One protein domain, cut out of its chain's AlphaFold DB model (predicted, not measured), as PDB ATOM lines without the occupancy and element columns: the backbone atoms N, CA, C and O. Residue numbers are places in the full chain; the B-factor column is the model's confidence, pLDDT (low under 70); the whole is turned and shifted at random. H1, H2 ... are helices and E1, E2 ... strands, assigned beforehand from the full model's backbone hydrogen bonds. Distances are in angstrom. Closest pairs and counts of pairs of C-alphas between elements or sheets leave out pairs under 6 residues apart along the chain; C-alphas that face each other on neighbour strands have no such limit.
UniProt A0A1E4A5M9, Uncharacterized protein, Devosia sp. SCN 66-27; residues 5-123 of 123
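AT A GLANCE: This is residues 5 to 123 of the 123 residues of an uncharacterized protein of Devosia sp. SCN 66-27 (UniProt A0A1E4A5M9). Six strands, E1 to E6, bend round into a closed barrel in which each is the antiparallel neighbour of the next. The short helix H1 packs on the outside of this barrel, and the short last strand, E7, is added to E6 without being part of the ring. The 119 printed residues hold seven named strands and one named helix, in the order E1 E2 E3 E4 E5 E6 H1 E7, and the class is mostly strand. Round the ring run E1, E2, E3, E6, E5, E4 and back to E1. The whole is compact, with a radius of gyration of the C-alphas of 13.6 A and spans of 43 by 34 by 23 A.

HOW THE PARTS SIT: Start with E1, residues 5 to 19, which bends by 113 degrees at residue 10. It forms a hairpin with E2, residues 24 to 29, where N 16 and O 26 are 2.8 A apart. On the other side of E1 is E4, residues 54 to 66, with N 9 and O 58 at 2.9 A. E2 and E3, residues 38 to 51, form a hairpin with N 27 and O 41 at 2.8 A. E3 is the neighbour of E6, residues 84 to 99, with N 40 and O 97 at 2.8 A. E5, residues 69 to 79, forms hairpins with E4, where N 61 and O 76 are 2.9 A apart, and with E6, where N 75 and O 89 are 2.8 A apart. E1 E2 E3 and E4 E5 E6 are meanders, each strand the antiparallel neighbour of the one before. E1 E2 E3 E4 and E3 E4 E5 E6 are Greek keys, a meander of three with the first strand beside the fourth. E7, residues 120 to 122, is on the same side of E6 as E5, with N 96 and O 121 at 2.8 A. H1, residues 108 to 111, is on the barrel, outside it, at a height over the sheet of 7.5 A; it is only just over E3, on which 3 of its C-alphas fall, and the closest C-alphas of the two, those of Phe 42 and Ile 109, are 7.0 A apart. H1 is too short for an O i to N i+4 pair, and its 1 pair of O i and N i+3 is not within range.

IN THESE COORDINATES: Find C-alpha 5 at (94.184, 275.331, 161.913); from there E1 runs 25.8 A to C-alpha 19. E2 is 17.0 A long, E3 20.5 A, E4 24.7 A and E5 26.4 A. E6, the longest strand with 16 residues, runs 27.4 A from C-alpha 84 at (102.114, 283.282, 153.514), bending by 112 degrees at residue 91. H1 and E7 are short, and E7 ends at C-alpha 122, (96.047, 263.332, 164.141).

THE WHOLE: The C-alphas of Pro 33 and Asn 68 are the two farthest apart, at 44.8 A. The printed part has no cut and no long link. Its mean pLDDT is 92.2, and residues 113 to 114 are under 70.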
ATOM      1  N   VAL A   5      92.773 275.480 161.539       96.69
ATOM      2  CA  VAL A   5      94.184 275.331 161.913       96.69
ATOM      3  C   VAL A   5      94.343 274.058 162.729       96.69
ATOM      4  O   VAL A   5      93.657 273.884 163.738       96.69
ATOM      5  N   VAL A   6      95.226 273.172 162.283       97.25
ATOM      6  CA  VAL A   6      95.441 271.858 162.911       97.25
ATOM      7  C   VAL A   6      96.860 271.689 163.447       97.25
ATOM      8  O   VAL A   6      97.071 270.882 164.343       97.25
ATOM      9  N   PHE A   7      97.808 272.499 162.974       97.75
ATOM     10  CA  PHE A   7      99.176 272.543 163.485       97.75
ATOM     11  C   PHE A   7      99.772 273.945 163.311       97.75
ATOM     12  O   PHE A   7      99.515 274.599 162.297       97.75
ATOM     13  N   VAL A   8     100.566 274.398 164.286       97.19
ATOM     14  CA  VAL A   8     101.364 275.631 164.212       97.19
ATOM     15  C   VAL A   8     102.673 275.412 164.959       97.19
ATOM     16  O   VAL A   8     102.661 274.933 166.090       97.19
ATOM     17  N   SER A   9     103.789 275.799 164.352       96.69
ATOM     18  CA  SER A   9     105.108 275.803 164.978       96.69
ATOM     19  C   SER A   9     105.982 276.882 164.349       96.69
ATOM     20  O   SER A   9     105.913 277.101 163.144       96.69
ATOM     21  N   SER A  10     106.818 277.542 165.146       95.88
ATOM     22  CA  SER A  10     107.814 278.502 164.653       95.88
ATOM     23  C   SER A  10     109.129 277.842 164.221       95.88
ATOM     24  O   SER A  10     110.021 278.542 163.754       95.88
ATOM     25  N   ARG A  11     109.278 276.520 164.405       96.69
ATOM     26  CA  ARG A  11     110.500 275.785 164.040       96.69
ATOM     27  C   ARG A  11     110.663 275.688 162.525       96.69
ATOM     28  O   ARG A  11     109.672 275.682 161.799       96.69
ATOM     29  N   GLU A  12     111.892 275.546 162.043       95.75
ATOM     30  CA  GLU A  12     112.126 275.282 160.622       95.75
ATOM     31  C   GLU A  12     111.702 273.859 160.244       95.75
ATOM     32  O   GLU A  12     112.139 272.894 160.870       95.75
ATOM     33  N   PHE A  13     110.888 273.716 159.198       97.31
ATOM     34  CA  PHE A  13     110.517 272.412 158.642       97.31
ATOM     35  C   PHE A  13     111.082 272.251 157.244       97.31
ATOM     36  O   PHE A  13     111.112 273.199 156.468       97.31
ATOM     37  N   ARG A  14     111.482 271.030 156.903       96.50
ATOM     38  CA  ARG A  14     111.949 270.687 155.558       96.50
ATOM     39  C   ARG A  14     111.232 269.461 155.040       96.50
ATOM     40  O   ARG A  14     110.887 268.576 155.826       96.50
ATOM     41  N   LEU A  15     111.049 269.377 153.727       96.38
ATOM     42  CA  LEU A  15     110.681 268.135 153.068       96.38
ATOM     43  C   LEU A  15     111.810 267.135 153.296       96.38
ATOM     44  O   LEU A  15     112.906 267.264 152.761       96.38
ATOM     45  N   TRP A  16     111.528 266.141 154.129       96.62
ATOM     46  CA  TRP A  16     112.532 265.205 154.602       96.62
ATOM     47  C   TRP A  16     112.568 263.930 153.774       96.62
ATOM     48  O   TRP A  16     113.630 263.414 153.430       96.62
ATOM     49  N   LYS A  17     111.386 263.391 153.468       95.06
ATOM     50  CA  LYS A  17     111.250 262.140 152.725       95.06
ATOM     51  C   LYS A  17     109.949 262.136 151.946       95.06
ATOM     52  O   LYS A  17     108.898 262.496 152.472       95.06
ATOM     53  N   TYR A  18     110.018 261.678 150.704       94.06
ATOM     54  CA  TYR A  18     108.859 261.433 149.859       94.06
ATOM     55  C   TYR A  18     109.002 260.059 149.204       94.06
ATOM     56  O   TYR A  18     110.045 259.747 148.633       94.06
ATOM     57  N   ALA A  19     107.968 259.227 149.309       93.62
ATOM     58  CA  ALA A  19     107.937 257.901 148.703       93.62
ATOM     59  C   ALA A  19     106.692 257.755 147.831       93.62
ATOM     60  O   ALA A  19     105.581 257.589 148.337       93.62
ATOM     61  N   VAL A  20     106.900 257.764 146.512       87.88
ATOM     62  CA  VAL A  20     105.832 257.624 145.510       87.88
ATOM     63  C   VAL A  20     105.101 256.290 145.667       87.88
ATOM     64  O   VAL A  20     103.877 256.271 145.728       87.88
ATOM     65  N   GLY A  21     105.838 255.181 145.816       87.00
ATOM     66  CA  GLY A  21     105.254 253.834 145.902       87.00
ATOM     67  C   GLY A  21     104.350 253.601 147.119       87.00
ATOM     68  O   GLY A  21     103.484 252.733 147.076       87.00
ATOM     69  N   HIS A  22     104.516 254.392 148.182       86.56
ATOM     70  CA  HIS A  22     103.676 254.326 149.382       86.56
ATOM     71  C   HIS A  22     102.754 255.541 149.542       86.56
ATOM     72  O   HIS A  22     101.997 255.595 150.513       86.56
ATOM     73  N   SER A  23     102.804 256.505 148.615       94.62
ATOM     74  CA  SER A  23     102.086 257.781 148.699       94.62
ATOM     75  C   SER A  23     102.288 258.456 150.061       94.62
ATOM     76  O   SER A  23     101.328 258.759 150.770       94.62
ATOM     77  N   GLN A  24     103.544 258.631 150.468       95.81
ATOM     78  CA  GLN A  24     103.908 259.159 151.786       95.81
ATOM     79  C   GLN A  24     104.827 260.367 151.668       95.81
ATOM     80  O   GLN A  24     105.768 260.350 150.875       95.81
ATOM     81  N   LEU A  25     104.581 261.376 152.500       97.19
ATOM     82  CA  LEU A  25     105.401 262.579 152.623       97.19
ATOM     83  C   LEU A  25     105.702 262.840 154.100       97.19
ATOM     84  O   LEU A  25     104.809 262.752 154.940       97.19
ATOM     85  N   LEU A  26     106.948 263.184 154.397       97.44
ATOM     86  CA  LEU A  26     107.411 263.565 155.723       97.44
ATOM     87  C   LEU A  26     108.024 264.962 155.659       97.44
ATOM     88  O   LEU A  26     108.992 265.172 154.927       97.44
ATOM     89  N   LEU A  27     107.482 265.887 156.445       97.75
ATOM     90  CA  LEU A  27     108.154 267.135 156.787       97.75
ATOM     91  C   LEU A  27     108.795 266.978 158.162       97.75
ATOM     92  O   LEU A  27     108.181 266.395 159.055       97.75
ATOM     93  N   ARG A  28     110.001 267.510 158.344       97.94
ATOM     94  CA  ARG A  28     110.747 267.389 159.597       97.94
ATOM     95  C   ARG A  28     111.317 268.726 160.039       97.94
ATOM     96  O   ARG A  28     111.978 269.402 159.255       97.94
ATOM     97  N   SER A  29     111.122 269.036 161.314       97.69
ATOM     98  CA  SER A  29     111.974 269.937 162.086       97.69
ATOM     99  C   SER A  29     112.926 269.069 162.906       97.69
ATOM    100  O   SER A  29     112.474 268.459 163.877       97.69
ATOM    101  N   PRO A  30     114.215 268.966 162.545       96.00
ATOM    102  CA  PRO A  30     115.147 268.118 163.276       96.00
ATOM    103  C   PRO A  30     115.425 268.669 164.680       96.00
ATOM    104  O   PRO A  30     115.265 269.865 164.937       96.00
ATOM    105  N   SER A  31     115.878 267.792 165.572       93.69
ATOM    106  CA  SER A  31     116.554 268.201 166.802       93.69
ATOM    107  C   SER A  31     117.889 268.884 166.475       93.69
ATOM    108  O   SER A  31     118.482 268.682 165.411       93.69
ATOM    109  N   GLY A  32     118.369 269.727 167.383       90.25
ATOM    110  CA  GLY A  32     119.584 270.506 167.206       90.25
ATOM    111  C   GLY A  32     119.893 271.383 168.420       90.25
ATOM    112  O   GLY A  32     119.264 271.232 169.466       90.25
ATOM    113  N   PRO A  33     120.839 272.330 168.296       88.69
ATOM    114  CA  PRO A  33     121.250 273.190 169.409       88.69
ATOM    115  C   PRO A  33     120.099 273.986 170.042       88.69
ATOM    116  O   PRO A  33     120.119 274.246 171.242       88.69
ATOM    117  N   GLU A  34     119.095 274.357 169.246       90.31
ATOM    118  CA  GLU A  34     117.944 275.151 169.695       90.31
ATOM    119  C   GLU A  34     116.785 274.291 170.225       90.31
ATOM    120  O   GLU A  34     115.945 274.772 170.991       90.31
ATOM    121  N   HIS A  35     116.723 273.013 169.836       92.62
ATOM    122  CA  HIS A  35     115.600 272.123 170.123       92.62
ATOM    123  C   HIS A  35     116.080 270.703 170.430       92.62
ATOM    124  O   HIS A  35     116.609 270.018 169.560       92.62
ATOM    125  N   ALA A  36     115.828 270.222 171.649       93.19
ATOM    126  CA  ALA A  36     116.220 268.870 172.060       93.19
ATOM    127  C   ALA A  36     115.452 267.750 171.326       93.19
ATOM    128  O   ALA A  36     115.895 266.608 171.302       93.19
ATOM    129  N   THR A  37     114.308 268.073 170.723       95.06
ATOM    130  CA  THR A  37     113.381 267.124 170.097       95.06
ATOM    131  C   THR A  37     113.222 267.378 168.602       95.06
ATOM    132  O   THR A  37     113.342 268.505 168.117       95.06
ATOM    133  N   CYS A  38     112.891 266.317 167.875       95.44
ATOM    134  CA  CYS A  38     112.492 266.339 166.477       95.44
ATOM    135  C   CYS A  38     110.964 266.380 166.365       95.44
ATOM    136  O   CYS A  38     110.276 265.655 167.086       95.44
ATOM    137  N   VAL A  39     110.434 267.168 165.427       96.94
ATOM    138  CA  VAL A  39     109.005 267.189 165.082       96.94
ATOM    139  C   VAL A  39     108.815 266.715 163.648       96.94
ATOM    140  O   VAL A  39     109.333 267.323 162.713       96.94
ATOM    141  N   ASP A  40     108.032 265.659 163.486       97.81
ATOM    142  CA  ASP A  40     107.682 265.050 162.210       97.81
ATOM    143  C   ASP A  40     106.212 265.307 161.876       97.81
ATOM    144  O   ASP A  40     105.324 264.982 162.666       97.81
ATOM    145  N   ILE A  41     105.952 265.842 160.682       97.94
ATOM    146  CA  ILE A  41     104.619 265.906 160.079       97.94
ATOM    147  C   ILE A  41     104.552 264.876 158.961       97.94
ATOM    148  O   ILE A  41     105.227 264.997 157.939       97.94
ATOM    149  N   PHE A  42     103.717 263.864 159.146       97.62
ATOM    150  CA  PHE A  42     103.603 262.737 158.238       97.62
ATOM    151  C   PHE A  42     102.251 262.725 157.535       97.62
ATOM    152  O   PHE A  42     101.208 262.658 158.185       97.62
ATOM    153  N   PHE A  43     102.274 262.723 156.205       97.25
ATOM    154  CA  PHE A  43     101.102 262.570 155.353       97.25
ATOM    155  C   PHE A  43     101.101 261.181 154.716       97.25
ATOM    156  O   PHE A  43     102.101 260.751 154.134       97.25
ATOM    157  N   LYS A  44      99.960 260.492 154.782       95.94
ATOM    158  CA  LYS A  44      99.762 259.161 154.194       95.94
ATOM    159  C   LYS A  44      98.656 259.193 153.148       95.94
ATOM    160  O   LYS A  44      97.625 259.831 153.348       95.94
ATOM    161  N   GLY A  45      98.850 258.437 152.068       95.31
ATOM    162  CA  GLY A  45      97.923 258.419 150.940       95.31
ATOM    163  C   GLY A  45      97.915 259.755 150.208       95.31
ATOM    164  O   GLY A  45      96.852 260.278 149.909       95.31
ATOM    165  N   VAL A  46      99.098 260.335 150.008       96.44
ATOM    166  CA  VAL A  46      99.288 261.598 149.302       96.44
ATOM    167  C   VAL A  46      98.953 261.419 147.824       96.44
ATOM    168  O   VAL A  46      99.618 260.651 147.125       96.44
ATOM    169  N   SER A  47      97.934 262.135 147.359       94.56
ATOM    170  CA  SER A  47      97.489 262.148 145.961       94.56
ATOM    171  C   SER A  47      98.014 263.365 145.199       94.56
ATOM    172  O   SER A  47      98.212 263.289 143.986       94.56
ATOM    173  N   ARG A  48      98.306 264.470 145.899       94.69
ATOM    174  CA  ARG A  48      98.842 265.695 145.296       94.69
ATOM    175  C   ARG A  48      99.786 266.437 146.236       94.69
ATOM    176  O   ARG A  48      99.522 266.549 147.432       94.69
ATOM    177  N   ILE A  49     100.860 266.981 145.664       95.19
ATOM    178  CA  ILE A  49     101.848 267.818 146.351       95.19
ATOM    179  C   ILE A  49     102.099 269.068 145.513       95.19
ATOM    180  O   ILE A  49     102.420 268.974 144.330       95.19
ATOM    181  N   SER A  50     101.987 270.230 146.144       94.81
ATOM    182  CA  SER A  50     102.480 271.507 145.636       94.81
ATOM    183  C   SER A  50     103.105 272.239 146.814       94.81
ATOM    184  O   SER A  50     102.392 272.889 147.560       94.81
ATOM    185  N   SER A  51     104.401 272.076 147.054       89.75
ATOM    186  CA  SER A  51     105.019 272.419 148.339       89.75
ATOM    187  C   SER A  51     106.453 272.881 148.118       89.75
ATOM    188  O   SER A  51     107.168 272.301 147.301       89.75
ATOM    189  N   GLU A  52     106.853 273.936 148.824       91.06
ATOM    190  CA  GLU A  52     108.262 274.285 149.005       91.06
ATOM    191  C   GLU A  52     109.009 273.182 149.770       91.06
ATOM    192  O   GLU A  52     108.412 272.352 150.460       91.06
ATOM    193  N   THR A  53     110.334 273.154 149.640       93.62
ATOM    194  CA  THR A  53     111.170 272.173 150.345       93.62
ATOM    195  C   THR A  53     111.537 272.610 151.755       93.62
ATOM    196  O   THR A  53     111.918 271.759 152.552       93.62
ATOM    197  N   ASP A  54     111.397 273.895 152.078       94.69
ATOM    198  CA  ASP A  54     111.868 274.500 153.321       94.69
ATOM    199  C   ASP A  54     110.856 275.540 153.820       94.69
ATOM    200  O   ASP A  54     110.315 276.316 153.042       94.69
ATOM    201  N   TYR A  55     110.613 275.559 155.128       95.31
ATOM    202  CA  TYR A  55     109.604 276.385 155.785       95.31
ATOM    203  C   TYR A  55     110.199 277.042 157.027       95.31
ATOM    204  O   TYR A  55     110.590 276.347 157.967       95.31
ATOM    205  N   LYS A  56     110.225 278.376 157.076       94.50
ATOM    206  CA  LYS A  56     110.600 279.133 158.281       94.50
ATOM    207  C   LYS A  56     109.389 279.272 159.199       94.50
ATOM    208  O   LYS A  56     108.633 280.247 159.145       94.50
ATOM    209  N   GLY A  57     109.184 278.237 160.006       95.94
ATOM    210  CA  GLY A  57     107.933 278.027 160.715       95.94
ATOM    211  C   GLY A  57     106.841 277.483 159.798       95.94
ATOM    212  O   GLY A  57     106.832 277.709 158.589       95.94
ATOM    213  N   LEU A  58     105.920 276.724 160.383       97.44
ATOM    214  CA  LEU A  58     104.911 275.965 159.663       97.44
ATOM    215  C   LEU A  58     103.554 276.076 160.350       97.44
ATOM    216  O   LEU A  58     103.388 275.743 161.525       97.44
ATOM    217  N   ARG A  59     102.554 276.473 159.572       97.69
ATOM    218  CA  ARG A  59     101.141 276.436 159.926       97.69
ATOM    219  C   ARG A  59     100.400 275.568 158.918       97.69
ATOM    220  O   ARG A  59     100.524 275.761 157.713       97.69
ATOM    221  N   ILE A  60      99.617 274.616 159.420       97.69
ATOM    222  CA  ILE A  60      98.834 273.696 158.591       97.69
ATOM    223  C   ILE A  60      97.353 273.973 158.807       97.69
ATOM    224  O   ILE A  60      96.841 273.896 159.931       97.69
ATOM    225  N   VAL A  61      96.666 274.277 157.710       97.31
ATOM    226  CA  VAL A  61      95.226 274.536 157.680       97.31
ATOM    227  C   VAL A  61      94.530 273.404 156.934       97.31
ATOM    228  O   VAL A  61      94.768 273.176 155.753       97.31
ATOM    229  N   ARG A  62      93.635 272.698 157.620       96.62
ATOM    230  CA  ARG A  62      92.761 271.674 157.049       96.62
ATOM    231  C   ARG A  62      91.555 272.344 156.393       96.62
ATOM    232  O   ARG A  62      90.812 273.037 157.082       96.62
ATOM    233  N   GLN A  63      91.342 272.122 155.097       93.75
ATOM    234  CA  GLN A  63      90.306 272.817 154.310       93.75
ATOM    235  C   GLN A  63      89.034 271.984 154.060       93.75
ATOM    236  O   GLN A  63      87.983 272.524 153.705       93.75
ATOM    237  N   GLY A  64      89.106 270.667 154.274       89.12
ATOM    238  CA  GLY A  64      88.000 269.729 154.052       89.12
ATOM    239  C   GLY A  64      88.305 268.713 152.954       89.12
ATOM    240  O   GLY A  64      89.466 268.518 152.600       89.12
ATOM    241  N   SER A  65      87.267 268.033 152.465       89.12
ATOM    242  CA  SER A  65      87.391 266.986 151.446       89.12
ATOM    243  C   SER A  65      87.790 267.541 150.079       89.12
ATOM    244  O   SER A  65      87.430 268.667 149.725       89.12
ATOM    245  N   VAL A  66      88.505 266.729 149.303       90.56
ATOM    246  CA  VAL A  66      88.922 267.062 147.936       90.56
ATOM    247  C   VAL A  66      87.783 266.756 146.946       90.56
ATOM    248  O   VAL A  66      87.164 265.693 147.036       90.56
ATOM    249  N   PRO A  67      87.464 267.650 145.987       88.19
ATOM    250  CA  PRO A  67      86.493 267.346 144.936       88.19
ATOM    251  C   PRO A  67      86.896 266.100 144.138       88.19
ATOM    252  O   PRO A  67      88.041 265.986 143.714       88.19
ATOM    253  N   ASN A  68      85.947 265.193 143.895       88.69
ATOM    254  CA  ASN A  68      86.157 263.905 143.212       88.69
ATOM    255  C   ASN A  68      87.059 262.893 143.952       88.69
ATOM    256  O   ASN A  68      87.298 261.809 143.427       88.69
ATOM    257  N   ASP A  69      87.505 263.201 145.174       90.44
ATOM    258  CA  ASP A  69      88.177 262.258 146.071       90.44
ATOM    259  C   ASP A  69      87.756 262.523 147.523       90.44
ATOM    260  O   ASP A  69      88.455 263.152 148.318       90.44
ATOM    261  N   GLU A  70      86.575 262.019 147.878       88.69
ATOM    262  CA  GLU A  70      85.967 262.231 149.196       88.69
ATOM    263  C   GLU A  70      86.772 261.621 150.355       88.69
ATOM    264  O   GLU A  70      86.535 261.961 151.517       88.69
ATOM    265  N   ARG A  71      87.718 260.719 150.055       91.75
ATOM    266  CA  ARG A  71      88.591 260.093 151.058       91.75
ATOM    267  C   ARG A  71      89.763 260.992 151.430       91.75
ATOM    268  O   ARG A  71      90.272 260.876 152.546       91.75
ATOM    269  N   SER A  72      90.186 261.857 150.513       94.88
ATOM    270  CA  SER A  72      91.301 262.772 150.713       94.88
ATOM    271  C   SER A  72      90.854 264.085 151.337       94.88
ATOM    272  O   SER A  72      89.743 264.582 151.141       94.88
ATOM    273  N   VAL A  73      91.769 264.671 152.097       95.75
ATOM    274  CA  VAL A  73      91.635 265.967 152.747       95.75
ATOM    275  C   VAL A  73      92.679 266.909 152.161       95.75
ATOM    276  O   VAL A  73      93.841 266.535 152.007       95.75
ATOM    277  N   ALA A  74      92.268 268.141 151.870       96.69
ATOM    278  CA  ALA A  74      93.177 269.209 151.482       96.69
ATOM    279  C   ALA A  74      93.775 269.889 152.723       96.69
ATOM    280  O   ALA A  74      93.053 270.347 153.619       96.69
ATOM    281  N   PHE A  75      95.101 269.983 152.743       97.25
ATOM    282  CA  PHE A  75      95.892 270.709 153.726       97.25
ATOM    283  C   PHE A  75      96.627 271.846 153.025       97.25
ATOM    284  O   PHE A  75      97.343 271.617 152.053       97.25
ATOM    285  N   ARG A  76      96.487 273.067 153.530       97.00
ATOM    286  CA  ARG A  76      97.297 274.213 153.118       97.00
ATOM    287  C   ARG A  76      98.477 274.361 154.065       97.00
ATOM    288  O   ARG A  76      98.292 274.285 155.280       97.00
ATOM    289  N   LEU A  77      99.658 274.578 153.503       97.25
ATOM    290  CA  LEU A  77     100.893 274.852 154.223       97.25
ATOM    291  C   LEU A  77     101.187 276.350 154.126       97.25
ATOM    292  O   LEU A  77     101.250 276.915 153.034       97.25
ATOM    293  N   GLU A  78     101.344 276.989 155.274       95.69
ATOM    294  CA  GLU A  78     101.638 278.411 155.400       95.69
ATOM    295  C   GLU A  78     102.946 278.570 156.182       95.69
ATOM    296  O   GLU A  78     103.108 277.972 157.249       95.69
ATOM    297  N   ALA A  79     103.877 279.368 155.663       93.50
ATOM    298  CA  ALA A  79     105.056 279.776 156.414       93.50
ATOM    299  C   ALA A  79     104.655 280.836 157.450       93.50
ATOM    300  O   ALA A  79     103.841 281.722 157.169       93.50
ATOM    301  N   THR A  80     105.207 280.760 158.662       92.88
ATOM    302  CA  THR A  80     104.854 281.710 159.736       92.88
ATOM    303  C   THR A  80     105.730 282.960 159.753       92.88
ATOM    304  O   THR A  80     105.488 283.857 160.554       92.88
ATOM    305  N   ASP A  81     106.730 283.039 158.877       89.62
ATOM    306  CA  ASP A  81     107.639 284.181 158.725       89.62
ATOM    307  C   ASP A  81     107.044 285.362 157.933       89.62
ATOM    308  O   ASP A  81     107.710 286.376 157.734       89.62
ATOM    309  N   GLY A  82     105.788 285.245 157.494       82.94
ATOM    310  CA  GLY A  82     105.093 286.263 156.703       82.94
ATOM    311  C   GLY A  82     105.095 286.006 155.196       82.94
ATOM    312  O   GLY A  82     104.420 286.740 154.477       82.94
ATOM    313  N   THR A  83     105.762 284.950 154.714       85.00
ATOM    314  CA  THR A  83     105.737 284.551 153.290       85.00
ATOM    315  C   THR A  83     104.339 284.101 152.840       85.00
ATOM    316  O   THR A  83     103.976 284.224 151.671       85.00
ATOM    317  N   GLY A  84     103.499 283.658 153.780       88.81
ATOM    318  CA  GLY A  84     102.114 283.282 153.514       88.81
ATOM    319  C   GLY A  84     101.996 281.840 153.029       88.81
ATOM    320  O   GLY A  84     102.583 280.936 153.618       88.81
ATOM    321  N   VAL A  85     101.182 281.602 151.998       89.19
ATOM    322  CA  VAL A  85     100.923 280.246 151.489       89.19
ATOM    323  C   VAL A  85     102.158 279.718 150.760       89.19
ATOM    324  O   VAL A  85     102.509 280.225 149.701       89.19
ATOM    325  N   ALA A  86     102.756 278.660 151.306       92.00
ATOM    326  CA  ALA A  86     103.968 278.005 150.805       92.00
ATOM    327  C   ALA A  86     103.690 276.583 150.267       92.00
ATOM    328  O   ALA A  86     104.594 275.841 149.870       92.00
ATOM    329  N   GLY A  87     102.423 276.157 150.270       94.38
ATOM    330  CA  GLY A  87     102.016 274.949 149.569       94.38
ATOM    331  C   GLY A  87     100.635 274.401 149.906       94.38
ATOM    332  O   GLY A  87      99.884 274.944 150.717       94.38
ATOM    333  N   SER A  88     100.315 273.276 149.280       96.19
ATOM    334  CA  SER A  88      99.168 272.433 149.569       96.19
ATOM    335  C   SER A  88      99.501 270.954 149.371       96.19
ATOM    336  O   SER A  88     100.269 270.574 148.484       96.19
ATOM    337  N   ILE A  89      98.895 270.122 150.215       97.12
ATOM    338  CA  ILE A  89      98.979 268.664 150.185       97.12
ATOM    339  C   ILE A  89      97.557 268.110 150.185       97.12
ATOM    340  O   ILE A  89      96.732 268.509 151.007       97.12
ATOM    341  N   GLU A  90      97.275 267.166 149.297       97.00
ATOM    342  CA  GLU A  90      96.055 266.358 149.344       97.00
ATOM    343  C   GLU A  90      96.445 264.955 149.810       97.00
ATOM    344  O   GLU A  90      97.309 264.310 149.208       97.00
ATOM    345  N   ALA A  91      95.872 264.510 150.929       97.06
ATOM    346  CA  ALA A  91      96.221 263.236 151.552       97.06
ATOM    347  C   ALA A  91      95.036 262.617 152.300       97.06
ATOM    348  O   ALA A  91      94.150 263.326 152.774       97.06
ATOM    349  N   LEU A  92      95.055 261.296 152.490       95.62
ATOM    350  CA  LEU A  92      94.045 260.591 153.292       95.62
ATOM    351  C   LEU A  92      94.085 261.008 154.768       95.62
ATOM    352  O   LEU A  92      93.055 261.099 155.435       95.62
ATOM    353  N   VAL A  93      95.289 261.212 155.306       94.81
ATOM    354  CA  VAL A  93      95.489 261.586 156.707       94.81
ATOM    355  C   VAL A  93      96.847 262.250 156.910       94.81
ATOM    356  O   VAL A  93      97.807 261.944 156.198       94.81
ATOM    357  N   ALA A  94      96.915 263.120 157.915       96.88
ATOM    358  CA  ALA A  94      98.140 263.724 158.402       96.88
ATOM    359  C   ALA A  94      98.283 263.519 159.916       96.88
ATOM    360  O   ALA A  94      97.290 263.446 160.649       96.88
ATOM    361  N   PHE A  95      99.523 263.421 160.378       96.38
ATOM    362  CA  PHE A  95      99.869 263.239 161.780       96.38
ATOM    363  C   PHE A  95     101.069 264.106 162.152       96.38
ATOM    364  O   PHE A  95     101.960 264.296 161.328       96.38
ATOM    365  N   ALA A  96     101.113 264.568 163.396       96.75
ATOM    366  CA  ALA A  96     102.285 265.175 164.010       96.75
ATOM    367  C   ALA A  96     102.833 264.262 165.112       96.75
ATOM    368  O   ALA A  96     102.066 263.708 165.905       96.75
ATOM    369  N   LEU A  97     104.155 264.128 165.167       95.56
ATOM    370  CA  LEU A  97     104.878 263.422 166.218       95.56
ATOM    371  C   LEU A  97     106.069 264.268 166.663       95.56
ATOM    372  O   LEU A  97     106.893 264.648 165.838       95.56
ATOM    373  N   GLU A  98     106.190 264.508 167.964       95.06
ATOM    374  CA  GLU A  98     107.412 265.027 168.573       95.06
ATOM    375  C   GLU A  98     108.135 263.889 169.303       95.06
ATOM    376  O   GLU A  98     107.505 263.097 170.005       95.06
ATOM    377  N   SER A  99     109.445 263.758 169.097       93.00
ATOM    378  CA  SER A  99     110.241 262.665 169.664       93.00
ATOM    379  C   SER A  99     111.694 263.076 169.903       93.00
ATOM    380  O   SER A  99     112.177 264.054 169.339       93.00
ATOM    381  N   GLU A 100     112.409 262.315 170.729       92.31
ATOM    382  CA  GLU A 100     113.823 262.552 171.073       92.31
ATOM    383  C   GLU A 100     114.804 261.972 170.040       92.31
ATOM    384  O   GLU A 100     115.991 261.808 170.314       92.31
ATOM    385  N   ILE A 101     114.317 261.629 168.846       90.31
ATOM    386  CA  ILE A 101     115.166 261.093 167.784       90.31
ATOM    387  C   ILE A 101     116.148 262.161 167.276       90.31
ATOM    388  O   ILE A 101     115.859 263.364 167.238       90.31
ATOM    389  N   SER A 102     117.323 261.705 166.864       88.88
ATOM    390  CA  SER A 102     118.372 262.538 166.284       88.88
ATOM    391  C   SER A 102     118.126 262.796 164.797       88.88
ATOM    392  O   SER A 102     117.334 262.121 164.142       88.88
ATOM    393  N   TYR A 103     118.864 263.752 164.228       86.94
ATOM    394  CA  TYR A 103     118.786 264.120 162.809       86.94
ATOM    395  C   TYR A 103     118.832 262.909 161.856       86.94
ATOM    396  O   TYR A 103     118.039 262.835 160.920       86.94
ATOM    397  N   HIS A 104     119.737 261.955 162.095       89.44
ATOM    398  CA  HIS A 104     119.947 260.794 161.219       89.44
ATOM    399  C   HIS A 104     118.987 259.627 161.469       89.44
ATOM    400  O   HIS A 104     118.969 258.683 160.677       89.44
ATOM    401  N   ASP A 105     118.194 259.683 162.536       91.50
ATOM    402  CA  ASP A 105     117.322 258.583 162.913       91.50
ATOM    403  C   ASP A 105     116.088 258.526 162.006       91.50
ATOM    404  O   ASP A 105     115.513 259.545 161.586       91.50
ATOM    405  N   GLU A 106     115.647 257.304 161.714       91.81
ATOM    406  CA  GLU A 106     114.394 257.102 161.004       91.81
ATOM    407  C   GLU A 106     113.210 257.548 161.868       91.81
ATOM    408  O   GLU A 106     113.145 257.291 163.068       91.81
ATOM    409  N   SER A 107     112.238 258.210 161.236       91.56
ATOM    410  CA  SER A 107     110.997 258.588 161.903       91.56
ATOM    411  C   SER A 107     110.195 257.349 162.340       91.56
ATOM    412  O   SER A 107     109.846 256.527 161.482       91.56
ATOM    413  N   PRO A 108     109.792 257.242 163.619       91.19
ATOM    414  CA  PRO A 108     108.898 256.181 164.091       91.19
ATOM    415  C   PRO A 108     107.561 256.157 163.338       91.19
ATOM    416  O   PRO A 108     107.011 255.094 163.056       91.19
ATOM    417  N   ILE A 109     107.053 257.333 162.943       89.56
ATOM    418  CA  ILE A 109     105.797 257.448 162.190       89.56
ATOM    419  C   ILE A 109     105.938 257.110 160.709       89.56
ATOM    420  O   ILE A 109     104.961 256.708 160.080       89.56
ATOM    421  N   TRP A 110     107.158 257.178 160.175       90.25
ATOM    422  CA  TRP A 110     107.462 256.680 158.839       90.25
ATOM    423  C   TRP A 110     107.546 255.152 158.803       90.25
ATOM    424  O   TRP A 110     106.927 254.521 157.947       90.25
ATOM    425  N   SER A 111     108.303 254.553 159.727       85.62
ATOM    426  CA  SER A 111     108.528 253.101 159.763       85.62
ATOM    427  C   SER A 111     107.367 252.324 160.390       85.62
ATOM    428  O   SER A 111     107.270 251.111 160.220       85.62
ATOM    429  N   GLY A 112     106.480 253.005 161.120       76.38
ATOM    430  CA  GLY A 112     105.406 252.387 161.900       76.38
ATOM    431  C   GLY A 112     105.880 251.770 163.221       76.38
ATOM    432  O   GLY A 112     105.084 251.161 163.939       76.38
ATOM    433  N   SER A 113     107.162 251.916 163.556       69.06
ATOM    434  CA  SER A 113     107.770 251.314 164.742       69.06
ATOM    435  C   SER A 113     107.459 252.135 165.988       69.06
ATOM    436  O   SER A 113     107.511 253.358 165.960       69.06
ATOM    437  N   GLY A 114     107.128 251.479 167.104       64.88
ATOM    438  CA  GLY A 114     106.971 252.163 168.397       64.88
ATOM    439  C   GLY A 114     105.793 253.145 168.502       64.88
ATOM    440  O   GLY A 114     105.654 253.806 169.524       64.88
ATOM    441  N   LEU A 115     104.901 253.225 167.504       74.75
ATOM    442  CA  LEU A 115     103.795 254.198 167.511       74.75
ATOM    443  C   LEU A 115     102.822 254.040 168.688       74.75
ATOM    444  O   LEU A 115     102.198 255.013 169.096       74.75
ATOM    445  N   HIS A 116     102.699 252.837 169.253       71.12
ATOM    446  CA  HIS A 116     101.807 252.564 170.384       71.12
ATOM    447  C   HIS A 116     102.250 253.227 171.699       71.12
ATOM    448  O   HIS A 116     101.433 253.352 172.607       71.12
ATOM    449  N   THR A 117     103.513 253.652 171.811       71.56
ATOM    450  CA  THR A 117     104.061 254.296 173.018       71.56
ATOM    451  C   THR A 117     104.287 255.795 172.856       71.56
ATOM    452  O   THR A 117     104.782 256.426 173.785       71.56
ATOM    453  N   MET A 118     103.971 256.376 171.694       77.19
ATOM    454  CA  MET A 118     104.294 257.769 171.380       77.19
ATOM    455  C   MET A 118     103.040 258.644 171.244       77.19
ATOM    456  O   MET A 118     102.021 258.182 170.723       77.19
ATOM    457  N   PRO A 119     103.095 259.920 171.673       79.00
ATOM    458  CA  PRO A 119     101.986 260.856 171.528       79.00
ATOM    459  C   PRO A 119     101.874 261.323 170.069       79.00
ATOM    460  O   PRO A 119     102.418 262.348 169.668       79.00
ATOM    461  N   VAL A 120     101.174 260.536 169.253       84.50
ATOM    462  CA  VAL A 120     100.887 260.865 167.853       84.50
ATOM    463  C   VAL A 120      99.582 261.646 167.772       84.50
ATOM    464  O   VAL A 120      98.520 261.161 168.169       84.50
ATOM    465  N   HIS A 121      99.641 262.841 167.198       90.19
ATOM    466  CA  HIS A 121      98.486 263.715 167.053       90.19
ATOM    467  C   HIS A 121      97.968 263.678 165.621       90.19
ATOM    468  O   HIS A 121      98.669 264.049 164.685       90.19
ATOM    469  N   LYS A 122      96.722 263.237 165.437       89.81
ATOM    470  CA  LYS A 122      96.047 263.332 164.141       89.81
ATOM    471  C   LYS A 122      95.690 264.792 163.849       89.81
ATOM    472  O   LYS A 122      95.118 265.458 164.714       89.81
ATOM    473  N   LEU A 123      96.004 265.239 162.636       90.06
ATOM    474  CA  LEU A 123      95.734 266.591 162.142       90.06
ATOM    475  C   LEU A 123      94.418 266.651 161.349       90.06
ATOM    476  O   LEU A 123      94.047 265.653 160.686       90.06
TER     477      LEU A 123